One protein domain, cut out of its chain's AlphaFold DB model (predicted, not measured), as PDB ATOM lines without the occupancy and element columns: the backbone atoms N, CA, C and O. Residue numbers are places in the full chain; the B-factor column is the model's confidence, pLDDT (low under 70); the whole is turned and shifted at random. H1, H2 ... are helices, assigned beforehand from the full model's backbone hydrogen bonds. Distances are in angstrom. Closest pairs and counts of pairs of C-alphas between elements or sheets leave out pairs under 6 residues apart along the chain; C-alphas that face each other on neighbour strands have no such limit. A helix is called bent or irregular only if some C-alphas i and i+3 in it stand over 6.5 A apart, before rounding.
ATOM      1  N   PHE A 106     -47.943  34.805 -50.392       95.50
ATOM      2  CA  PHE A 106     -47.094  35.522 -49.445       95.50
ATOM      3  C   PHE A 106     -47.661  35.494 -48.018       95.50
ATOM      4  O   PHE A 106     -46.930  35.177 -47.083       95.50
ATOM      5  N   LYS A 107     -48.971  35.728 -47.848       95.62
ATOM      6  CA  LYS A 107     -49.641  35.641 -46.538       95.62
ATOM      7  C   LYS A 107     -49.467  34.262 -45.889       95.62
ATOM      8  O   LYS A 107     -49.197  34.174 -44.694       95.62
ATOM      9  N   TYR A 108     -49.647  33.184 -46.653       97.00
ATOM     10  CA  TYR A 108     -49.468  31.825 -46.133       97.00
ATOM     11  C   TYR A 108     -47.999  31.472 -45.910       97.00
ATOM     12  O   TYR A 108     -47.684  30.763 -44.962       97.00
ATOM     13  N   TYR A 109     -47.096  31.988 -46.744       96.81
ATOM     14  CA  TYR A 109     -45.661  31.813 -46.556       96.81
ATOM     15  C   TYR A 109     -45.193  32.400 -45.222       96.81
ATOM     16  O   TYR A 109     -44.492  31.711 -44.492       96.81
ATOM     17  N   GLN A 110     -45.631  33.615 -44.872       97.56
ATOM     18  CA  GLN A 110     -45.313  34.228 -43.575       97.56
ATOM     19  C   GLN A 110     -45.770  33.346 -42.408       97.56
ATOM     20  O   GLN A 110     -44.968  33.007 -41.550       97.56
ATOM     21  N   GLN A 111     -47.018  32.866 -42.445       97.19
ATOM     22  CA  GLN A 111     -47.537  31.970 -41.404       97.19
ATOM     23  C   GLN A 111     -46.754  30.655 -41.299       97.19
ATOM     24  O   GLN A 111     -46.556  30.150 -40.201       97.19
ATOM     25  N   ILE A 112     -46.319  30.081 -42.429       97.00
ATOM     26  CA  ILE A 112     -45.477  28.876 -42.425       97.00
ATOM     27  C   ILE A 112     -44.137  29.165 -41.759       97.00
ATOM     28  O   ILE A 112     -43.686  28.342 -40.972       97.00
ATOM     29  N   VAL A 113     -43.512  30.304 -42.074       96.56
ATOM     30  CA  VAL A 113     -42.226  30.696 -41.485       96.56
ATOM     31  C   VAL A 113     -42.354  30.856 -39.974       96.56
ATOM     32  O   VAL A 113     -41.544  30.279 -39.257       96.56
ATOM     33  N   ASP A 114     -43.381  31.554 -39.490       97.25
ATOM     34  CA  ASP A 114     -43.593  31.754 -38.050       97.25
ATOM     35  C   ASP A 114     -43.750  30.407 -37.325       97.25
ATOM     36  O   ASP A 114     -43.019  30.108 -36.383       97.25
ATOM     37  N   ILE A 115     -44.616  29.529 -37.842       97.06
ATOM     38  CA  ILE A 115     -44.836  28.194 -37.262       97.06
ATOM     39  C   ILE A 115     -43.577  27.325 -37.350       97.06
ATOM     40  O   ILE A 115     -43.302  26.535 -36.450       97.06
ATOM     41  N   GLU A 116     -42.807  27.430 -38.432       96.56
ATOM     42  CA  GLU A 116     -41.551  26.700 -38.579       96.56
ATOM     43  C   GLU A 116     -40.514  27.143 -37.544       96.56
ATOM     44  O   GLU A 116     -39.828  26.291 -36.979       96.56
ATOM     45  N   MET A 117     -40.420  28.443 -37.266       96.62
ATOM     46  CA  MET A 117     -39.528  28.969 -36.234       96.62
ATOM     47  C   MET A 117     -39.954  28.509 -34.838       96.62
ATOM     48  O   MET A 117     -39.107  28.044 -34.073       96.62
ATOM     49  N   ASP A 118     -41.252  28.534 -34.540       97.56
ATOM     50  CA  ASP A 118     -41.788  28.044 -33.266       97.56
ATOM     51  C   ASP A 118     -41.556  26.536 -33.083       97.56
ATOM     52  O   ASP A 118     -41.118  26.085 -32.023       97.56
ATOM     53  N   LEU A 119     -41.771  25.740 -34.137       97.31
ATOM     54  CA  LEU A 119     -41.465  24.308 -34.122       97.31
ATOM     55  C   LEU A 119     -39.973  24.052 -33.923       97.31
ATOM     56  O   LEU A 119     -39.609  23.178 -33.142       97.31
ATOM     57  N   ARG A 120     -39.096  24.799 -34.602       96.69
ATOM     58  CA  ARG A 120     -37.644  24.673 -34.410       96.69
ATOM     59  C   ARG A 120     -37.231  25.016 -32.991       96.69
ATOM     60  O   ARG A 120     -36.330  24.357 -32.483       96.69
ATOM     61  N   ASN A 121     -37.870  25.994 -32.355       97.12
ATOM     62  CA  ASN A 121     -37.621  26.316 -30.956       97.12
ATOM     63  C   ASN A 121     -37.938  25.106 -30.057       97.12
ATOM     64  O   ASN A 121     -37.053  24.604 -29.366       97.12
ATOM     65  N   VAL A 122     -39.154  24.556 -30.171       97.62
ATOM     66  CA  VAL A 122     -39.567  23.369 -29.401       97.62
ATOM     67  C   VAL A 122     -38.652  22.173 -29.664       97.62
ATOM     68  O   VAL A 122     -38.178  21.528 -28.735       97.62
ATOM     69  N   LEU A 123     -38.361  21.876 -30.931       96.75
ATOM     70  CA  LEU A 123     -37.509  20.745 -31.300       96.75
ATOM     71  C   LEU A 123     -36.070  20.930 -30.838       96.75
ATOM     72  O   LEU A 123     -35.433  19.953 -30.455       96.75
ATOM     73  N   THR A 124     -35.556  22.161 -30.874       96.44
ATOM     74  CA  THR A 124     -34.222  22.452 -30.352       96.44
ATOM     75  C   THR A 124     -34.180  22.094 -28.879       96.44
ATOM     76  O   THR A 124     -33.350  21.274 -28.508       96.44
ATOM     77  N   TYR A 125     -35.133  22.601 -28.094       95.81
ATOM     78  CA  TYR A 125     -35.264  22.282 -26.677       95.81
ATOM     79  C   TYR A 125     -35.384  20.774 -26.415       95.81
ATOM     80  O   TYR A 125     -34.563  20.224 -25.687       95.81
ATOM     81  N   ILE A 126     -36.331  20.087 -27.066       95.50
ATOM     82  CA  ILE A 126     -36.555  18.641 -26.894       95.50
ATOM     83  C   ILE A 126     -35.271  17.845 -27.137       95.50
ATOM     84  O   ILE A 126     -34.962  16.909 -26.402       95.50
ATOM     85  N   ILE A 127     -34.536  18.185 -28.197       94.00
ATOM     86  CA  ILE A 127     -33.333  17.449 -28.571       94.00
ATOM     87  C   ILE A 127     -32.188  17.768 -27.610       94.00
ATOM     88  O   ILE A 127     -31.456  16.857 -27.231       94.00
ATOM     89  N   THR A 128     -32.022  19.032 -27.212       92.56
ATOM     90  CA  THR A 128     -30.928  19.450 -26.327       92.56
ATOM     91  C   THR A 128     -31.198  19.191 -24.850       92.56
ATOM     92  O   THR A 128     -30.274  19.364 -24.063       92.56
ATOM     93  N   TYR A 129     -32.407  18.756 -24.477       91.31
ATOM     94  CA  TYR A 129     -32.817  18.513 -23.090       91.31
ATOM     95  C   TYR A 129     -31.821  17.625 -22.325       91.31
ATOM     96  O   TYR A 129     -31.331  18.004 -21.269       91.31
ATOM     97  N   ASP A 130     -31.402  16.507 -22.928       84.88
ATOM     98  CA  ASP A 130     -30.413  15.584 -22.345       84.88
ATOM     99  C   ASP A 130     -28.957  15.966 -22.694       84.88
ATOM    100  O   ASP A 130     -28.108  15.095 -22.910       84.88
ATOM    101  N   ASN A 131     -28.658  17.259 -22.857       81.50
ATOM    102  CA  ASN A 131     -27.357  17.785 -23.300       81.50
ATOM    103  C   ASN A 131     -26.871  17.236 -24.656       81.50
ATOM    104  O   ASN A 131     -25.669  17.216 -24.955       81.50
ATOM    105  N   LYS A 132     -27.787  16.782 -25.519       85.12
ATOM    106  CA  LYS A 132     -27.421  16.294 -26.853       85.12
ATOM    107  C   LYS A 132     -27.242  17.464 -27.808       85.12
ATOM    108  O   LYS A 132     -28.117  18.306 -27.971       85.12
ATOM    109  N   SER A 133     -26.128  17.477 -28.531       87.00
ATOM    110  CA  SER A 133     -25.940  18.425 -29.631       87.00
ATOM    111  C   SER A 133     -26.744  18.007 -30.868       87.00
ATOM    112  O   SER A 133     -26.705  16.834 -31.260       87.00
ATOM    113  N   ILE A 134     -27.366  18.968 -31.555       90.31
ATOM    114  CA  ILE A 134     -28.028  18.757 -32.854       90.31
ATOM    115  C   ILE A 134     -26.970  18.663 -33.960       90.31
ATOM    116  O   ILE A 134     -26.722  19.607 -34.713       90.31
ATOM    117  N   SER A 135     -26.297  17.517 -34.008       87.12
ATOM    118  CA  SER A 135     -25.188  17.234 -34.916       87.12
ATOM    119  C   SER A 135     -25.630  16.449 -36.152       87.12
ATOM    120  O   SER A 135     -26.709  15.859 -36.195       87.12
ATOM    121  N   GLU A 136     -24.755  16.374 -37.155       87.31
ATOM    122  CA  GLU A 136     -24.959  15.487 -38.306       87.31
ATOM    123  C   GLU A 136     -25.103  14.017 -37.891       87.31
ATOM    124  O   GLU A 136     -25.914  13.295 -38.470       87.31
ATOM    125  N   GLN A 137     -24.352  13.582 -36.875       86.62
ATOM    126  CA  GLN A 137     -24.445  12.216 -36.374       86.62
ATOM    127  C   GLN A 137     -25.820  11.945 -35.763       86.62
ATOM    128  O   GLN A 137     -26.400  10.905 -36.051       86.62
ATOM    129  N   LEU A 138     -26.378  12.899 -35.010       90.50
ATOM    130  CA  LEU A 138     -27.732  12.775 -34.473       90.50
ATOM    131  C   LEU A 138     -28.758  12.616 -35.602       90.50
ATOM    132  O   LEU A 138     -29.569  11.700 -35.566       90.50
ATOM    133  N   LEU A 139     -28.709  13.467 -36.631       92.69
ATOM    134  CA  LEU A 139     -29.633  13.359 -37.768       92.69
ATOM    135  C   LEU A 139     -29.525  11.987 -38.448       92.69
ATOM    136  O   LEU A 139     -30.542  11.359 -38.745       92.69
ATOM    137  N   LYS A 140     -28.297  11.485 -38.623       90.19
ATOM    138  CA  LYS A 140     -28.043  10.141 -39.151       90.19
ATOM    139  C   LYS A 140     -28.597   9.048 -38.234       90.19
ATOM    140  O   LYS A 140     -29.160   8.085 -38.740       90.19
ATOM    141  N   ASP A 141     -28.490   9.199 -36.917       90.19
ATOM    142  CA  ASP A 141     -29.013   8.227 -35.952       90.19
ATOM    143  C   ASP A 141     -30.534   8.067 -36.041       90.19
ATOM    144  O   ASP A 141     -31.036   7.005 -35.683       90.19
ATOM    145  N   PHE A 142     -31.252   9.076 -36.543       93.19
ATOM    146  CA  PHE A 142     -32.693   9.038 -36.811       93.19
ATOM    147  C   PHE A 142     -33.043   8.799 -38.290       93.19
ATOM    148  O   PHE A 142     -34.216   8.814 -38.652       93.19
ATOM    149  N   GLY A 143     -32.054   8.556 -39.158       92.38
ATOM    150  CA  GLY A 143     -32.275   8.350 -40.593       92.38
ATOM    151  C   GLY A 143     -32.746   9.606 -41.340       92.38
ATOM    152  O   GLY A 143     -33.305   9.503 -42.434       92.38
ATOM    153  N   ILE A 144     -32.528  10.791 -40.762       94.00
ATOM    154  CA  ILE A 144     -32.994  12.066 -41.306       94.00
ATOM    155  C   ILE A 144     -32.037  12.541 -42.398       94.00
ATOM    156  O   ILE A 144     -30.836  12.732 -42.179       94.00
ATOM    157  N   ASN A 145     -32.590  12.782 -43.587       90.50
ATOM    158  CA  ASN A 145     -31.826  13.314 -44.704       90.50
ATOM    159  C   ASN A 145     -31.721  14.836 -44.615       90.50
ATOM    160  O   ASN A 145     -32.706  15.548 -44.416       90.50
ATOM    161  N   LYS A 146     -30.507  15.333 -44.843       91.06
ATOM    162  CA  LYS A 146     -30.239  16.766 -44.921       91.06
ATOM    163  C   LYS A 146     -30.671  17.321 -46.279       91.06
ATOM    164  O   LYS A 146     -30.532  16.647 -47.303       91.06
ATOM    165  N   SER A 147     -31.156  18.557 -46.295       88.06
ATOM    166  CA  SER A 147     -31.419  19.307 -47.527       88.06
ATOM    167  C   SER A 147     -30.120  19.727 -48.220       88.06
ATOM    168  O   SER A 147     -30.058  19.757 -49.448       88.06
ATOM    169  N   GLU A 148     -29.072  19.994 -47.440       87.94
ATOM    170  CA  GLU A 148     -27.747  20.372 -47.925       87.94
ATOM    171  C   GLU A 148     -26.635  19.946 -46.948       87.94
ATOM    172  O   GLU A 148     -26.874  19.347 -45.896       87.94
ATOM    173  N   LYS A 149     -25.376  20.177 -47.323       86.94
ATOM    174  CA  LYS A 149     -24.231  19.807 -46.488       86.94
ATOM    175  C   LYS A 149     -24.112  20.781 -45.310       86.94
ATOM    176  O   LYS A 149     -24.032  21.984 -45.517       86.94
ATOM    177  N   ILE A 150     -24.029  20.243 -44.094       82.25
ATOM    178  CA  ILE A 150     -23.779  21.018 -42.876       82.25
ATOM    179  C   ILE A 150     -22.272  21.224 -42.729       82.25
ATOM    180  O   ILE A 150     -21.510  20.258 -42.679       82.25
ATOM    181  N   GLU A 151     -21.833  22.477 -42.652       83.56
ATOM    182  CA  GLU A 151     -20.451  22.823 -42.319       83.56
ATOM    183  C   GLU A 151     -20.431  23.493 -40.945       83.56
ATOM    184  O   GLU A 151     -21.057  24.530 -40.749       83.56
ATOM    185  N   HIS A 152     -19.728  22.894 -39.977       76.94
ATOM    186  CA  HIS A 152     -19.791  23.317 -38.571       76.94
ATOM    187  C   HIS A 152     -19.445  24.796 -38.339       76.94
ATOM    188  O   HIS A 152     -20.069  25.421 -37.487       76.94
ATOM    189  N   GLY A 153     -18.507  25.363 -39.108       79.75
ATOM    190  CA  GLY A 153     -18.180  26.793 -39.023       79.75
ATOM    191  C   GLY A 153     -19.359  27.691 -39.414       79.75
ATOM    192  O   GLY A 153     -19.649  28.658 -38.725       79.75
ATOM    193  N   ILE A 154     -20.116  27.304 -40.448       81.50
ATOM    194  CA  ILE A 154     -21.273  28.067 -40.940       81.50
ATOM    195  C   ILE A 154     -22.407  28.089 -39.909       81.50
ATOM    196  O   ILE A 154     -23.054  29.122 -39.750       81.50
ATOM    197  N   LEU A 155     -22.643  26.972 -39.209       85.38
ATOM    198  CA  LEU A 155     -23.674  26.904 -38.167       85.38
ATOM    199  C   LEU A 155     -23.416  27.923 -37.054       85.38
ATOM    200  O   LEU A 155     -24.318  28.667 -36.679       85.38
ATOM    201  N   GLN A 156     -22.175  27.981 -36.560       84.50
ATOM    202  CA  GLN A 156     -21.787  28.913 -35.501       84.50
ATOM    203  C   GLN A 156     -21.845  30.364 -35.983       84.50
ATOM    204  O   GLN A 156     -22.425  31.202 -35.298       84.50
ATOM    205  N   ASP A 157     -21.329  30.643 -37.184       90.25
ATOM    206  CA  ASP A 157     -21.307  31.995 -37.758       90.25
ATOM    207  C   ASP A 157     -22.715  32.569 -37.994       90.25
ATOM    208  O   ASP A 157     -22.899  33.789 -38.004       90.25
ATOM    209  N   LYS A 158     -23.715  31.703 -38.202       89.38
ATOM    210  CA  LYS A 158     -25.110  32.089 -38.463       89.38
ATOM    211  C   LYS A 158     -26.057  31.897 -37.281       89.38
ATOM    212  O   LYS A 158     -27.229  32.238 -37.415       89.38
ATOM    213  N   TYR A 159     -25.574  31.386 -36.148       89.75
ATOM    214  CA  TYR A 159     -26.410  31.029 -34.994       89.75
ATOM    215  C   TYR A 159     -27.516  30.015 -35.345       89.75
ATOM    216  O   TYR A 159     -28.645  30.097 -34.864       89.75
ATOM    217  N   GLU A 160     -27.187  29.049 -36.203       91.62
ATOM    218  CA  GLU A 160     -28.088  27.990 -36.657       91.62
ATOM    219  C   GLU A 160     -27.682  26.631 -36.065       91.62
ATOM    220  O   GLU A 160     -26.545  26.409 -35.647       91.62
ATOM    221  N   ASN A 161     -28.611  25.676 -36.073       90.81
ATOM    222  CA  ASN A 161     -28.348  24.282 -35.716       90.81
ATOM    223  C   ASN A 161     -28.770  23.333 -36.853       90.81
ATOM    224  O   ASN A 161     -29.275  23.770 -37.889       90.81
ATOM    225  N   GLY A 162     -28.578  22.021 -36.675       91.88
ATOM    226  CA  GLY A 162     -28.886  21.027 -37.709       91.88
ATOM    227  C   GLY A 162     -30.337  21.036 -38.220       91.88
ATOM    228  O   GLY A 162     -30.564  20.621 -39.355       91.88
ATOM    229  N   LEU A 163     -31.311  21.555 -37.458       94.62
ATOM    230  CA  LEU A 163     -32.720  21.621 -37.875       94.62
ATOM    231  C   LEU A 163     -32.968  22.594 -39.039       94.62
ATOM    232  O   LEU A 163     -33.933  22.424 -39.778       94.62
ATOM    233  N   PHE A 164     -32.096  23.584 -39.249       93.44
ATOM    234  CA  PHE A 164     -32.189  24.498 -40.399       93.44
ATOM    235  C   PHE A 164     -31.911  23.793 -41.735       93.44
ATOM    236  O   PHE A 164     -32.288  24.286 -42.797       93.44
ATOM    237  N   TYR A 165     -31.281  22.620 -41.668       93.38
ATOM    238  CA  TYR A 165     -30.725  21.886 -42.800       93.38
ATOM    239  C   TYR A 165     -31.470  20.571 -43.059       93.38
ATOM    240  O   TYR A 165     -30.944  19.682 -43.729       93.38
ATOM    241  N   ILE A 166     -32.687  20.423 -42.531       94.12
ATOM    242  CA  ILE A 166     -33.560  19.272 -42.784       94.12
ATOM    243  C   ILE A 166     -34.880  19.727 -43.400       94.12
ATOM    244  O   ILE A 166     -35.281  20.887 -43.316       94.12
ATOM    245  N   TYR A 167     -35.566  18.802 -44.063       91.69
ATOM    246  CA  TYR A 167     -36.887  19.077 -44.607       91.69
ATOM    247  C   TYR A 167     -37.948  19.119 -43.502       91.69
ATOM    248  O   TYR A 167     -37.893  18.370 -42.531       91.69
ATOM    249  N   PHE A 168     -38.958  19.966 -43.697       89.56
ATOM    250  CA  PHE A 168     -40.050  20.195 -42.745       89.56
ATOM    251  C   PHE A 168     -40.795  18.911 -42.330       89.56
ATOM    252  O   PHE A 168     -41.257  18.780 -41.201       89.56
ATOM    253  N   ASN A 169     -40.898  17.931 -43.230       90.25
ATOM    254  CA  ASN A 169     -41.514  16.634 -42.945       90.25
ATOM    255  C   ASN A 169     -40.697  15.759 -41.975       90.25
ATOM    256  O   ASN A 169     -41.281  14.910 -41.301       90.25
ATOM    257  N   HIS A 170     -39.387  15.998 -41.852       94.12
ATOM    258  CA  HIS A 170     -38.497  15.245 -40.965       94.12
ATOM    259  C   HIS A 170     -38.587  15.670 -39.489       94.12
ATOM    260  O   HIS A 170     -38.082  14.967 -38.620       94.12
ATOM    261  N   TYR A 171     -39.290  16.758 -39.155       94.06
ATOM    262  CA  TYR A 171     -39.473  17.214 -37.766       94.06
ATOM    263  C   TYR A 171     -40.145  16.189 -36.843       94.06
ATOM    264  O   TYR A 171     -40.004  16.266 -35.629       94.06
ATOM    265  N   THR A 172     -40.843  15.200 -37.402       93.06
ATOM    266  CA  THR A 172     -41.523  14.144 -36.625       93.06
ATOM    267  C   THR A 172     -40.727  12.841 -36.521       93.06
ATOM    268  O   THR A 172     -41.186  11.874 -35.906       93.06
ATOM    269  N   GLU A 173     -39.535  12.788 -37.118       94.44
ATOM    270  CA  GLU A 173     -38.735  11.562 -37.229       94.44
ATOM    271  C   GLU A 173     -37.848  11.302 -36.004       94.44
ATOM    272  O   GLU A 173     -37.347  10.196 -35.836       94.44
ATOM    273  N   PHE A 174     -37.763  12.249 -35.065       93.06
ATOM    274  CA  PHE A 174     -37.014  12.108 -33.808       93.06
ATOM    275  C   PHE A 174     -37.650  11.148 -32.780       93.06
ATOM    276  O   PHE A 174     -37.167  11.016 -31.659       93.06
ATOM    277  N   THR A 175     -38.733  10.453 -33.138       89.94
ATOM    278  CA  THR A 175     -39.458   9.549 -32.226       89.94
ATOM    279  C   THR A 175     -38.777   8.198 -32.033       89.94
ATOM    280  O   THR A 175     -38.910   7.580 -30.980       89.94
ATOM    281  N   THR A 176     -38.071   7.678 -33.038       87.62
ATOM    282  CA  THR A 176     -37.419   6.364 -32.942       87.62
ATOM    283  C   THR A 176     -36.122   6.362 -33.744       87.62
ATOM    284  O   THR A 176     -36.180   6.569 -34.956       87.62
ATOM    285  N   PRO A 177     -34.963   6.085 -33.113       89.94
ATOM    286  CA  PRO A 177     -33.697   5.971 -33.828       89.94
ATOM    287  C   PRO A 177     -33.732   4.890 -34.912       89.94
ATOM    288  O   PRO A 177     -34.366   3.840 -34.758       89.94
ATOM    289  N   GLU A 178     -32.972   5.103 -35.983       90.31
ATOM    290  CA  GLU A 178     -32.747   4.105 -37.017       90.31
ATOM    291  C   GLU A 178     -32.115   2.844 -36.401       90.31
ATOM    292  O   GLU A 178     -31.280   2.887 -35.478       90.31
ATOM    293  N   LYS A 179     -32.538   1.684 -36.909       88.38
ATOM    294  CA  LYS A 179     -31.966   0.398 -36.510       88.38
ATOM    295  C   LYS A 179     -30.499   0.358 -36.923       88.38
ATOM    296  O   LYS A 179     -30.193   0.515 -38.101       88.38
ATOM    297  N   LEU A 180     -29.619   0.072 -35.963       86.88
ATOM    298  CA  LEU A 180     -28.193  -0.083 -36.239       86.88
ATOM    299  C   LEU A 180     -27.960  -1.221 -37.229       86.88
ATOM    300  O   LEU A 180     -28.545  -2.304 -37.116       86.88
ATOM    301  N   LYS A 181     -27.054  -0.993 -38.174       88.44
ATOM    302  CA  LYS A 181     -26.520  -2.054 -39.027       88.44
ATOM    303  C   LYS A 181     -25.489  -2.873 -38.249       88.44
ATOM    304  O   LYS A 181     -24.958  -2.438 -37.230       88.44
ATOM    305  N   ALA A 182     -25.193  -4.083 -38.726       85.19
ATOM    306  CA  ALA A 182     -24.283  -5.008 -38.040       85.19
ATOM    307  C   ALA A 182     -22.886  -4.412 -37.790       85.19
ATOM    308  O   ALA A 182     -22.303  -4.645 -36.740       85.19
ATOM    309  N   ASN A 183     -22.369  -3.619 -38.729       84.81
ATOM    310  CA  ASN A 183     -21.101  -2.910 -38.586       84.81
ATOM    311  C   ASN A 183     -21.160  -1.813 -37.512       84.81
ATOM    312  O   ASN A 183     -20.256  -1.728 -36.697       84.81
ATOM    313  N   GLU A 184     -22.244  -1.042 -37.451       85.88
ATOM    314  CA  GLU A 184     -22.412   0.008 -36.437       85.88
ATOM    315  C   GLU A 184     -22.589  -0.605 -35.039       85.88
ATOM    316  O   GLU A 184     -22.069  -0.089 -34.059       85.88
ATOM    317  N   MET A 185     -23.252  -1.763 -34.932       85.06
ATOM    318  CA  MET A 185     -23.309  -2.514 -33.672       85.06
ATOM    319  C   MET A 185     -21.921  -2.946 -33.181       85.06
ATOM    320  O   MET A 185     -21.693  -2.956 -31.972       85.06
ATOM    321  N   LEU A 186     -21.000  -3.299 -34.088       85.19
ATOM    322  CA  LEU A 186     -19.624  -3.632 -33.709       85.19
ATOM    323  C   LEU A 186     -18.908  -2.418 -33.121       85.19
ATOM    324  O   LEU A 186     -18.241  -2.575 -32.105       85.19
ATOM    325  N   ASP A 187     -19.101  -1.228 -33.692       86.44
ATOM    326  CA  ASP A 187     -18.514   0.009 -33.165       86.44
ATOM    327  C   ASP A 187     -19.004   0.290 -31.732       86.44
ATOM    328  O   ASP A 187     -18.213   0.630 -30.855       86.44
ATOM    329  N   PHE A 188     -20.292   0.055 -31.446       84.31
ATOM    330  CA  PHE A 188     -20.833   0.178 -30.085       84.31
ATOM    331  C   PHE A 188     -20.251  -0.858 -29.113       84.31
ATOM    332  O   PHE A 188     -20.000  -0.522 -27.958       84.31
ATOM    333  N   LEU A 189     -20.059  -2.106 -29.556       85.06
ATOM    334  CA  LEU A 189     -19.489  -3.183 -28.736       85.06
ATOM    335  C   LEU A 189     -17.981  -3.027 -28.504       85.06
ATOM    336  O   LEU A 189     -17.456  -3.580 -27.543       85.06
ATOM    337  N   GLN A 190     -17.284  -2.320 -29.393       87.56
ATOM    338  CA  GLN A 190     -15.853  -2.032 -29.273       87.56
ATOM    339  C   GLN A 190     -15.563  -0.784 -28.437       87.56
ATOM    340  O   GLN A 190     -14.398  -0.521 -28.134       87.56
ATOM    341  N   ASP A 191     -16.586  -0.014 -28.061       85.56
ATOM    342  CA  ASP A 191     -16.397   1.166 -27.234       85.56
ATOM    343  C   ASP A 191     -15.905   0.765 -25.827       85.56
ATOM    344  O   ASP A 191     -16.595   0.014 -25.133       85.56
ATOM    345  N   PRO A 192     -14.752   1.286 -25.365       87.50
ATOM    346  CA  PRO A 192     -14.186   0.950 -24.059       87.50
ATOM    347  C   PRO A 192     -15.105   1.250 -22.866       87.50
ATOM    348  O   PRO A 192     -14.922   0.671 -21.798       87.50
ATOM    349  N   SER A 193     -16.083   2.149 -23.023       86.06
ATOM    350  CA  SER A 193     -17.076   2.463 -21.986       86.06
ATOM    351  C   SER A 193     -18.126   1.363 -21.789       86.06
ATOM    352  O   SER A 193     -18.839   1.374 -20.780       86.06
ATOM    353  N   VAL A 194     -18.222   0.418 -22.731       87.44
ATOM    354  CA  VAL A 194     -19.177  -0.692 -22.747       87.44
ATOM    355  C   VAL A 194     -18.487  -1.961 -22.246       87.44
ATOM    356  O   VAL A 194     -18.028  -2.808 -23.005       87.44
ATOM    357  N   ASP A 195     -18.420  -2.100 -20.925       90.94
ATOM    358  CA  ASP A 195     -17.809  -3.250 -20.239       90.94
ATOM    359  C   ASP A 195     -18.802  -4.383 -19.916       90.94
ATOM    360  O   ASP A 195     -18.422  -5.453 -19.439       90.94
ATOM    361  N   SER A 196     -20.091  -4.148 -20.155       91.44
ATOM    362  CA  SER A 196     -21.176  -5.019 -19.721       91.44
ATOM    363  C   SER A 196     -22.395  -4.898 -20.630       91.44
ATOM    364  O   SER A 196     -22.613  -3.887 -21.305       91.44
ATOM    365  N   PHE A 197     -23.229  -5.940 -20.623       89.44
ATOM    366  CA  PHE A 197     -24.482  -5.951 -21.377       89.44
ATOM    367  C   PHE A 197     -25.430  -4.822 -20.943       89.44
ATOM    368  O   PHE A 197     -26.071  -4.209 -21.793       89.44
ATOM    369  N   GLU A 198     -25.480  -4.499 -19.649       91.38
ATOM    370  CA  GLU A 198     -26.331  -3.412 -19.152       91.38
ATOM    371  C   GLU A 198     -25.849  -2.040 -19.637       91.38
ATOM    372  O   GLU A 198     -26.669  -1.239 -20.086       91.38
ATOM    373  N   ARG A 199     -24.531  -1.780 -19.666       89.81
ATOM    374  CA  ARG A 199     -24.001  -0.546 -20.272       89.81
ATOM    375  C   ARG A 199     -24.270  -0.473 -21.769       89.81
ATOM    376  O   ARG A 199     -24.648   0.583 -22.265       89.81
ATOM    377  N   PHE A 200     -24.134  -1.590 -22.483       89.69
ATOM    378  CA  PHE A 200     -24.478  -1.658 -23.903       89.69
ATOM    379  C   PHE A 200     -25.954  -1.313 -24.137       89.69
ATOM    380  O   PHE A 200     -26.278  -0.457 -24.958       89.69
ATOM    381  N   LYS A 201     -26.852  -1.948 -23.377       89.31
ATOM    382  CA  LYS A 201     -28.296  -1.713 -23.438       89.31
ATOM    383  C   LYS A 201     -28.645  -0.261 -23.113       89.31
ATOM    384  O   LYS A 201     -29.384   0.354 -23.877       89.31
ATOM    385  N   SER A 202     -28.076   0.291 -22.041       88.44
ATOM    386  CA  SER A 202     -28.262   1.691 -21.648       88.44
ATOM    387  C   SER A 202     -27.822   2.643 -22.762       88.44
ATOM    388  O   SER A 202     -28.591   3.505 -23.179       88.44
ATOM    389  N   LYS A 203     -26.648   2.415 -23.355       87.00
ATOM    390  CA  LYS A 203     -26.138   3.230 -24.463       87.00
ATOM    391  C   LYS A 203     -27.015   3.158 -25.715       87.00
ATOM    392  O   LYS A 203     -27.198   4.159 -26.404       87.00
ATOM    393  N   LEU A 204     -27.587   1.990 -26.019       87.38
ATOM    394  CA  LEU A 204     -28.556   1.857 -27.109       87.38
ATOM    395  C   LEU A 204     -29.847   2.631 -26.828       87.38
ATOM    396  O   LEU A 204     -30.376   3.261 -27.743       87.38
ATOM    397  N   GLN A 205     -30.341   2.593 -25.588       85.81
ATOM    398  CA  GLN A 205     -31.533   3.333 -25.172       85.81
ATOM    399  C   GLN A 205     -31.299   4.847 -25.237       85.81
ATOM    400  O   GLN A 205     -32.143   5.560 -25.776       85.81
ATOM    401  N   GLN A 206     -30.118   5.315 -24.820       87.56
ATOM    402  CA  GLN A 206     -29.719   6.728 -24.836       87.56
ATOM    403  C   GLN A 206     -29.686   7.363 -26.237       87.56
ATOM    404  O   GLN A 206     -29.701   8.588 -26.344       87.56
ATOM    405  N   ARG A 207     -29.690   6.574 -27.323       87.75
ATOM    406  CA  ARG A 207     -29.808   7.106 -28.696       87.75
ATOM    407  C   ARG A 207     -31.142   7.824 -28.924       87.75
ATOM    408  O   ARG A 207     -31.181   8.816 -29.644       87.75
ATOM    409  N   GLY A 208     -32.226   7.329 -28.326       87.81
ATOM    410  CA  GLY A 208     -33.566   7.907 -28.458       87.81
ATOM    411  C   GLY A 208     -33.805   9.090 -27.523       87.81
ATOM    412  O   GLY A 208     -33.004   9.358 -26.628       87.81
ATOM    413  N   LEU A 209     -34.918   9.793 -27.718       90.81
ATOM    414  CA  LEU A 209     -35.445  10.717 -26.710       90.81
ATOM    415  C   LEU A 209     -35.985   9.905 -25.525       90.81
ATOM    416  O   LEU A 209     -36.593   8.857 -25.748       90.81
ATOM    417  N   GLN A 210     -35.721  10.354 -24.295       90.25
ATOM    418  CA  GLN A 210     -36.102   9.617 -23.083       90.25
ATOM    419  C   GLN A 210     -37.442  10.082 -22.503       90.25
ATOM    420  O   GLN A 210     -38.214   9.261 -22.016       90.25
ATOM    421  N   GLU A 211     -37.736  11.376 -22.608       92.19
ATOM    422  CA  GLU A 211     -38.928  11.984 -22.018       92.19
ATOM    423  C   GLU A 211     -40.208  11.652 -22.803       92.19
ATOM    424  O   GLU A 211     -40.364  12.030 -23.970       92.19
ATOM    425  N   GLU A 212     -41.162  10.985 -22.147       93.06
ATOM    426  CA  GLU A 212     -42.447  10.583 -22.745       93.06
ATOM    427  C   GLU A 212     -43.241  11.795 -23.255       93.06
ATOM    428  O   GLU A 212     -43.719  11.789 -24.388       93.06
ATOM    429  N   ARG A 213     -43.277  12.891 -22.486       94.31
ATOM    430  CA  ARG A 213     -43.968  14.133 -22.877       94.31
ATOM    431  C   ARG A 213     -43.413  14.754 -24.167       94.31
ATOM    432  O   ARG A 213     -44.171  15.309 -24.965       94.31
ATOM    433  N   HIS A 214     -42.108  14.617 -24.419       95.50
ATOM    434  CA  HIS A 214     -41.489  15.078 -25.663       95.50
ATOM    435  C   HIS A 214     -41.897  14.186 -26.845       95.50
ATOM    436  O   HIS A 214     -42.181  14.680 -27.939       95.50
ATOM    437  N   LEU A 215     -41.967  12.868 -26.633       94.94
ATOM    438  CA  LEU A 215     -42.449  11.919 -27.640       94.94
ATOM    439  C   LEU A 215     -43.929  12.156 -27.978       94.94
ATOM    440  O   LEU A 215     -44.297  12.127 -29.156       94.94
ATOM    441  N   ASP A 216     -44.753  12.455 -26.974       95.50
ATOM    442  CA  ASP A 216     -46.165  12.804 -27.143       95.50
ATOM    443  C   ASP A 216     -46.342  14.078 -27.969       95.50
ATOM    444  O   ASP A 216     -47.169  14.117 -28.890       95.50
ATOM    445  N   PHE A 217     -45.518  15.103 -27.717       97.00
ATOM    446  CA  PHE A 217     -45.498  16.304 -28.548       97.00
ATOM    447  C   PHE A 217     -45.208  15.953 -30.015       97.00
ATOM    448  O   PHE A 217     -46.003  16.291 -30.900       97.00
ATOM    449  N   LEU A 218     -44.132  15.205 -30.289       96.31
ATOM    450  CA  LEU A 218     -43.763  14.795 -31.653       96.31
ATOM    451  C   LEU A 218     -44.868  13.985 -32.345       96.31
ATOM    452  O   LEU A 218     -45.128  14.159 -33.542       96.31
ATOM    453  N   ALA A 219     -45.542  13.105 -31.603       94.88
ATOM    454  CA  ALA A 219     -46.677  12.345 -32.106       94.88
ATOM    455  C   ALA A 219     -47.865  13.257 -32.455       94.88
ATOM    456  O   ALA A 219     -48.489  13.072 -33.506       94.88
ATOM    457  N   SER A 220     -48.150  14.263 -31.622       95.44
ATOM    458  CA  SER A 220     -49.284  15.175 -31.807       95.44
ATOM    459  C   SER A 220     -49.141  16.081 -33.035       95.44
ATOM    460  O   SER A 220     -50.119  16.307 -33.755       95.44
ATOM    461  N   ILE A 221     -47.922  16.526 -33.364       96.38
ATOM    462  CA  ILE A 221     -47.680  17.372 -34.543       96.38
ATOM    463  C   ILE A 221     -47.665  16.577 -35.861       96.38
ATOM    464  O   ILE A 221     -47.884  17.142 -36.935       96.38
ATOM    465  N   LYS A 222     -47.465  15.252 -35.818       95.12
ATOM    466  CA  LYS A 222     -47.250  14.398 -37.003       95.12
ATOM    467  C   LYS A 222     -48.337  14.506 -38.067       95.12
ATOM    468  O   LYS A 222     -48.045  14.557 -39.262       95.12
ATOM    469  N   THR A 223     -49.598  14.544 -37.654       93.44
ATOM    470  CA  THR A 223     -50.734  14.643 -38.586       93.44
ATOM    471  C   THR A 223     -50.912  16.056 -39.142       93.44
ATOM    472  O   THR A 223     -51.496  16.219 -40.215       93.44
ATOM    473  N   LYS A 224     -50.364  17.065 -38.457       95.62
ATOM    474  CA  LYS A 224     -50.494  18.483 -38.795       95.62
ATOM    475  C   LYS A 224     -49.414  18.951 -39.777       95.62
ATOM    476  O   LYS A 224     -49.699  19.785 -40.629       95.62
ATOM    477  N   ILE A 225     -48.219  18.353 -39.760       95.06
ATOM    478  CA  ILE A 225     -47.097  18.720 -40.652       95.06
ATOM    479  C   ILE A 225     -47.432  18.558 -42.146       95.06
ATOM    480  O   ILE A 225     -47.074  19.403 -42.969       95.06
ATOM    481  N   LYS A 226     -48.156  17.499 -42.528       94.31
ATOM    482  CA  LYS A 226     -48.429  17.189 -43.944       94.31
ATOM    483  C   LYS A 226     -49.244  18.280 -44.671       94.31
ATOM    484  O   LYS A 226     -48.878  18.637 -45.794       94.31
ATOM    485  N   PRO A 227     -50.339  18.825 -44.102       95.88
ATOM    486  CA  PRO A 227     -51.009  20.002 -44.660       95.88
ATOM    487  C   PRO A 227     -50.101  21.225 -44.857       95.88
ATOM    488  O   PRO A 227     -50.187  21.867 -45.906       95.88
ATOM    489  N   LEU A 228     -49.206  21.514 -43.906       95.44
ATOM    490  CA  LEU A 228     -48.254  22.629 -44.003       95.44
ATOM    491  C   LEU A 228     -47.278  22.423 -45.161       95.44
ATOM    492  O   LEU A 228     -47.089  23.321 -45.979       95.44
ATOM    493  N   GLU A 229     -46.723  21.219 -45.294       94.50
ATOM    494  CA  GLU A 229     -45.834  20.877 -46.404       94.50
ATOM    495  C   GLU A 229     -46.553  20.998 -47.758       94.50
ATOM    496  O   GLU A 229     -46.008  21.540 -48.724       94.50
ATOM    497  N   LYS A 230     -47.815  20.557 -47.835       95.62
ATOM    498  CA  LYS A 230     -48.631  20.705 -49.046       95.62
ATOM    499  C   LYS A 230     -48.839  22.176 -49.412       95.62
ATOM    500  O   LYS A 230     -48.717  22.522 -50.590       95.62
ATOM    501  N   MET A 231     -49.129  23.034 -48.433       96.50
ATOM    502  CA  MET A 231     -49.251  24.479 -48.637       96.50
ATOM    503  C   MET A 231     -47.920  25.087 -49.108       96.50
ATOM    504  O   MET A 231     -47.878  25.721 -50.164       96.50
ATOM    505  N   ARG A 232     -46.814  24.799 -48.408       95.25
ATOM    506  CA  ARG A 232     -45.453  25.240 -48.759       95.25
ATOM    507  C   ARG A 232     -45.087  24.870 -50.195       95.25
ATOM    508  O   ARG A 232     -44.672  25.731 -50.966       95.25
ATOM    509  N   ASN A 233     -45.297  23.615 -50.586       94.31
ATOM    510  CA  ASN A 233     -45.006  23.142 -51.941       94.31
ATOM    511  C   ASN A 233     -45.888  23.831 -52.994       94.31
ATOM    512  O   ASN A 233     -45.434  24.111 -54.104       94.31
ATOM    513  N   THR A 234     -47.144  24.135 -52.659       94.62
ATOM    514  CA  THR A 234     -48.057  24.860 -53.555       94.62
ATOM    515  C   THR A 234     -47.567  26.292 -53.793       94.62
ATOM    516  O   THR A 234     -47.512  26.726 -54.944       94.62
ATOM    517  N   ILE A 235     -47.117  26.977 -52.737       94.94
ATOM    518  CA  ILE A 235     -46.525  28.323 -52.797       94.94
ATOM    519  C   ILE A 235     -45.218  28.324 -53.598       94.94
ATOM    520  O   ILE A 235     -45.079  29.104 -54.538       94.94
ATOM    521  N   MET A 236     -44.287  27.421 -53.274       92.06
ATOM    522  CA  MET A 236     -42.967  27.337 -53.916       92.06
ATOM    523  C   MET A 236     -43.054  27.097 -55.426       92.06
ATOM    524  O   MET A 236     -42.227  27.590 -56.189       92.06
ATOM    525  N   HIS A 237     -44.071  26.358 -55.871       90.81
ATOM    526  CA  HIS A 237     -44.313  26.095 -57.288       90.81
ATOM    527  C   HIS A 237     -45.299  27.071 -57.940       90.81
ATOM    528  O   HIS A 237     -45.683  26.843 -59.086       90.81
ATOM    529  N   ILE A 238     -45.723  28.125 -57.228       87.25
ATOM    530  CA  ILE A 238     -46.676  29.146 -57.698       87.25
ATOM    531  C   ILE A 238     -47.920  28.481 -58.316       87.25
ATOM    532  O   ILE A 238     -48.424  28.851 -59.377       87.25
ATOM    533  N   ARG A 239     -48.393  27.412 -57.670       87.69
ATOM    534  CA  ARG A 239     -49.594  26.688 -58.085       87.69
ATOM    535  C   ARG A 239     -50.821  27.402 -57.545       87.69
ATOM    536  O   ARG A 239     -50.745  28.139 -56.566       87.69
ATOM    537  N   ASN A 240     -51.967  27.145 -58.169       86.00
ATOM    538  CA  ASN A 240     -53.224  27.646 -57.636       86.00
ATOM    539  C   ASN A 240     -53.463  27.096 -56.223       86.00
ATOM    540  O   ASN A 240     -53.346  25.889 -55.999       86.00
ATOM    541  N   LEU A 241     -53.818  27.985 -55.300       89.31
ATOM    542  CA  LEU A 241     -54.238  27.632 -53.951       89.31
ATOM    543  C   LEU A 241     -55.725  27.284 -54.010       89.31
ATOM    544  O   LEU A 241     -56.560  28.157 -54.242       89.31
ATOM    545  N   SER A 242     -56.041  25.991 -53.920       90.50
ATOM    546  CA  SER A 242     -57.431  25.542 -53.875       90.50
ATOM    547  C   SER A 242     -57.976  25.677 -52.458       90.50
ATOM    548  O   SER A 242     -57.234  25.450 -51.501       90.50
ATOM    549  N   ASP A 243     -59.283  25.888 -52.328       91.00
ATOM    550  CA  ASP A 243     -59.946  26.020 -51.022       91.00
ATOM    551  C   ASP A 243     -59.660  24.810 -50.123       91.00
ATOM    552  O   ASP A 243     -59.291  24.951 -48.968       91.00
ATOM    553  N   THR A 244     -59.629  23.598 -50.688       94.62
ATOM    554  CA  THR A 244     -59.240  22.392 -49.939       94.62
ATOM    555  C   THR A 244     -57.813  22.436 -49.372       94.62
ATOM    556  O   THR A 244     -57.546  21.833 -48.336       94.62
ATOM    557  N   VAL A 245     -56.846  23.053 -50.060       95.44
ATOM    558  CA  VAL A 245     -55.469  23.180 -49.546       95.44
ATOM    559  C   VAL A 245     -55.434  24.198 -48.413       95.44
ATOM    560  O   VAL A 245     -54.798  23.934 -47.395       95.44
ATOM    561  N   GLU A 246     -56.155  25.304 -48.568       95.31
ATOM    562  CA  GLU A 246     -56.280  26.356 -47.559       95.31
ATOM    563  C   GLU A 246     -56.999  25.865 -46.305       95.31
ATOM    564  O   GLU A 246     -56.447  25.977 -45.217       95.31
ATOM    565  N   ASP A 247     -58.152  25.219 -46.447       95.81
ATOM    566  CA  ASP A 247     -58.919  24.669 -45.329       95.81
ATOM    567  C   ASP A 247     -58.107  23.655 -44.523       95.81
ATOM    568  O   ASP A 247     -58.136  23.655 -43.295       95.81
ATOM    569  N   ASN A 248     -57.371  22.772 -45.204       96.56
ATOM    570  CA  ASN A 248     -56.525  21.789 -44.530       96.56
ATOM    571  C   ASN A 248     -55.340  22.449 -43.820       96.56
ATOM    572  O   ASN A 248     -54.942  21.980 -42.758       96.56
ATOM    573  N   PHE A 249     -54.777  23.512 -44.396       97.31
ATOM    574  CA  PHE A 249     -53.734  24.299 -43.748       97.31
ATOM    575  C   PHE A 249     -54.273  25.002 -42.498       97.31
ATOM    576  O   PHE A 249     -53.682  24.877 -41.431       97.31
ATOM    577  N   ILE A 250     -55.427  25.668 -42.599       96.81
ATOM    578  CA  ILE A 250     -56.066  26.361 -41.474       96.81
ATOM    579  C   ILE A 250     -56.378  25.364 -40.354       96.81
ATOM    580  O   ILE A 250     -55.948  25.573 -39.230       96.81
ATOM    581  N   LYS A 251     -57.006  24.221 -40.653       96.19
ATOM    582  CA  LYS A 251     -57.293  23.174 -39.649       96.19
ATOM    583  C   LYS A 251     -56.049  22.566 -38.999       96.19
ATOM    584  O   LYS A 251     -56.137  22.003 -37.914       96.19
ATOM    585  N   ALA A 252     -54.910  22.584 -39.688       97.06
ATOM    586  CA  ALA A 252     -53.658  22.081 -39.136       97.06
ATOM    587  C   ALA A 252     -52.957  23.110 -38.242       97.06
ATOM    588  O   ALA A 252     -52.186  22.725 -37.367       97.06
ATOM    589  N   THR A 253     -53.196  24.400 -38.468       97.25
ATOM    590  CA  THR A 253     -52.488  25.503 -37.805       97.25
ATOM    591  C   THR A 253     -53.295  26.136 -36.677       97.25
ATOM    592  O   THR A 253     -52.710  26.476 -35.652       97.25
ATOM    593  N   GLU A 254     -54.614  26.213 -36.837       97.19
ATOM    594  CA  GLU A 254     -55.573  26.828 -35.919       97.19
ATOM    595  C   GLU A 254     -56.487  25.780 -35.271       97.19
ATOM    596  O   GLU A 254     -56.721  24.701 -35.827       97.19
ATOM    597  N   ASP A 255     -57.047  26.125 -34.113       95.88
ATOM    598  CA  ASP A 255     -58.012  25.277 -33.417       95.88
ATOM    599  C   ASP A 255     -59.335  25.197 -34.175       95.88
ATOM    600  O   ASP A 255     -59.886  26.186 -34.671       95.88
ATOM    601  N   THR A 256     -59.881  23.988 -34.252       92.25
ATOM    602  CA  THR A 256     -61.170  23.761 -34.899       92.25
ATOM    603  C   THR A 256     -62.322  23.920 -33.901       92.25
ATOM    604  O   THR A 256     -62.181  23.568 -32.729       92.25
ATOM    605  N   PRO A 257     -63.529  24.316 -34.353       88.38
ATOM    606  CA  PRO A 257     -64.719  24.356 -33.493       88.38
ATOM    607  C   PRO A 257     -65.094  23.003 -32.868       88.38
ATOM    608  O   PRO A 257     -65.871  22.951 -31.919       88.38
ATOM    609  N   MET A 258     -64.573  21.900 -33.416       86.75
ATOM    610  CA  MET A 258     -64.786  20.540 -32.914       86.75
ATOM    611  C   MET A 258     -63.801  20.147 -31.801       86.75
ATOM    612  O   MET A 258     -63.850  19.015 -31.329       86.75
ATOM    613  N   GLY A 259     -62.917  21.061 -31.386       89.62
ATOM    614  CA  GLY A 259     -61.939  20.840 -30.321       89.62
ATOM    615  C   GLY A 259     -60.646  20.153 -30.769       89.62
ATOM    616  O   GLY A 259     -59.808  19.856 -29.924       89.62
ATOM    617  N   ASP A 260     -60.459  19.894 -32.070       93.12
ATOM    618  CA  ASP A 260     -59.160  19.448 -32.589       93.12
ATOM    619  C   ASP A 260     -58.191  20.635 -32.606       93.12
ATOM    620  O   ASP A 260     -58.505  21.668 -33.209       93.12
ATOM    621  N   LYS A 261     -57.048  20.477 -31.931       95.75
ATOM    622  CA  LYS A 261     -56.068  21.547 -31.724       95.75
ATOM    623  C   LYS A 261     -55.206  21.767 -32.963       95.75
ATOM    624  O   LYS A 261     -54.791  20.812 -33.633       95.75
ATOM    625  N   GLY A 262     -54.929  23.027 -33.261       97.12
ATOM    626  CA  GLY A 262     -53.959  23.446 -34.264       97.12
ATOM    627  C   GLY A 262     -52.531  23.387 -33.727       97.12
ATOM    628  O   GLY A 262     -52.300  23.307 -32.521       97.12
ATOM    629  N   LEU A 263     -51.548  23.452 -34.628       97.00
ATOM    630  CA  LEU A 263     -50.130  23.479 -34.252       97.00
ATOM    631  C   LEU A 263     -49.792  24.598 -33.268       97.00
ATOM    632  O   LEU A 263     -49.007  24.360 -32.359       97.00
ATOM    633  N   LYS A 264     -50.388  25.785 -33.418       97.44
ATOM    634  CA  LYS A 264     -50.110  26.919 -32.529       97.44
ATOM    635  C   LYS A 264     -50.486  26.608 -31.082       97.44
ATOM    636  O   LYS A 264     -49.669  26.800 -30.189       97.44
ATOM    637  N   SER A 265     -51.679  26.060 -30.862       97.69
ATOM    638  CA  SER A 265     -52.136  25.674 -29.525       97.69
ATOM    639  C   SER A 265     -51.347  24.489 -28.975       97.69
ATOM    640  O   SER A 265     -50.996  24.494 -27.803       97.69
TER     641      SER A 265
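What this domain is: This is residues 106 to 265 of the 368 residues of an uncharacterized protein of uncultured Sulfurovum sp (UniProt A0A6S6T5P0). The core of this model is the long helix H1 and the long bent helix H8, whose two arms run opposite ways to H1, with the short helix H5 in the middle, packed on both arms of H8. H9 packs on arm H8b at one end of the long axis, H6 and H7 make a loose head at the other end, and H3 lies off to one side, touching no helix. The printed part has 160 residues, with nine named helices in order H1 to H9 and no named strand; the class is all helix. It is only just loose, close to compact, with a radius of gyration of the C-alphas of 18.4 A, and elongated, spanning 59 by 38 by 27 A.

Where its parts are: H1, residues 106 to 128, starts at C-alpha 106 (-47.094, 35.522, -49.445) and is 32.5 A long. H2 is residues 136 to 141, H3 residues 152 to 158 and H4 residues 162 to 165. H5, residues 168 to 175, is 15.0 A long and irregular, but only just: C-alphas 171 and 174 are 6.9 A apart. H6 is residues 182 to 190 and H7 residues 197 to 205. H8, residues 212 to 236, was assigned as one helix by its hydrogen bonds but is bent, with C-alphas 220 and 223 7.0 A apart; its arms are H8a, residues 212 to 220, 12.2 A, and H8b, residues 223 to 236, 21.4 A. H9, residues 243 to 253, is 15.2 A long and ends at C-alpha 253 (-52.488, 25.503, -37.805).

How they stand to each other: H8, taken whole, is the hub, touching three other helices. With residues 106 to 112 alone, H1 touches H8b at a steep tilt of 45 degrees, opposite ways; the closest C-alphas, of Tyr 109 and Arg 232, are 6.9 A apart. H5 touches H8a, with the C-alphas of Thr 172 and Leu 218 closest at 5.5 A. H5 also touches H8b, at a shallow tilt of 23 degrees, with the C-alphas of Asn 169 and Ile 225 closest at 6.4 A. H9 touches H8b at a steep tilt of 50 degrees, with the C-alphas of Lys 224 and Ala 252 closest at 4.8 A. H4 is close to H1 but not clearly touching, with the C-alphas of Arg 120 and Leu 163 closest at 6.8 A. H2 and H5 are near each other. H6 and H7 are close but not clearly touching, with the C-alphas of Leu 189 and Phe 200 closest at 7.1 A. H1 and H3 are apart. Every O i to N i+4 pair is within hydrogen-bond range in H1, H2, H3, H6, H7, H8a and H9, against 8 of 10 in H8b and 0 of 4 in H5, where 2 of 5 O i to N i+3 pairs are; H4 is too short for such a pair.

The domain as a whole: The two C-alphas farthest apart, of Asp 195 and Asn 240, are 60.1 A apart. The printed part has no cut and no long link; residues 254 to 265 hold no named element. The mean pLDDT of the printed part is 91.6, and no printed residue is under 70.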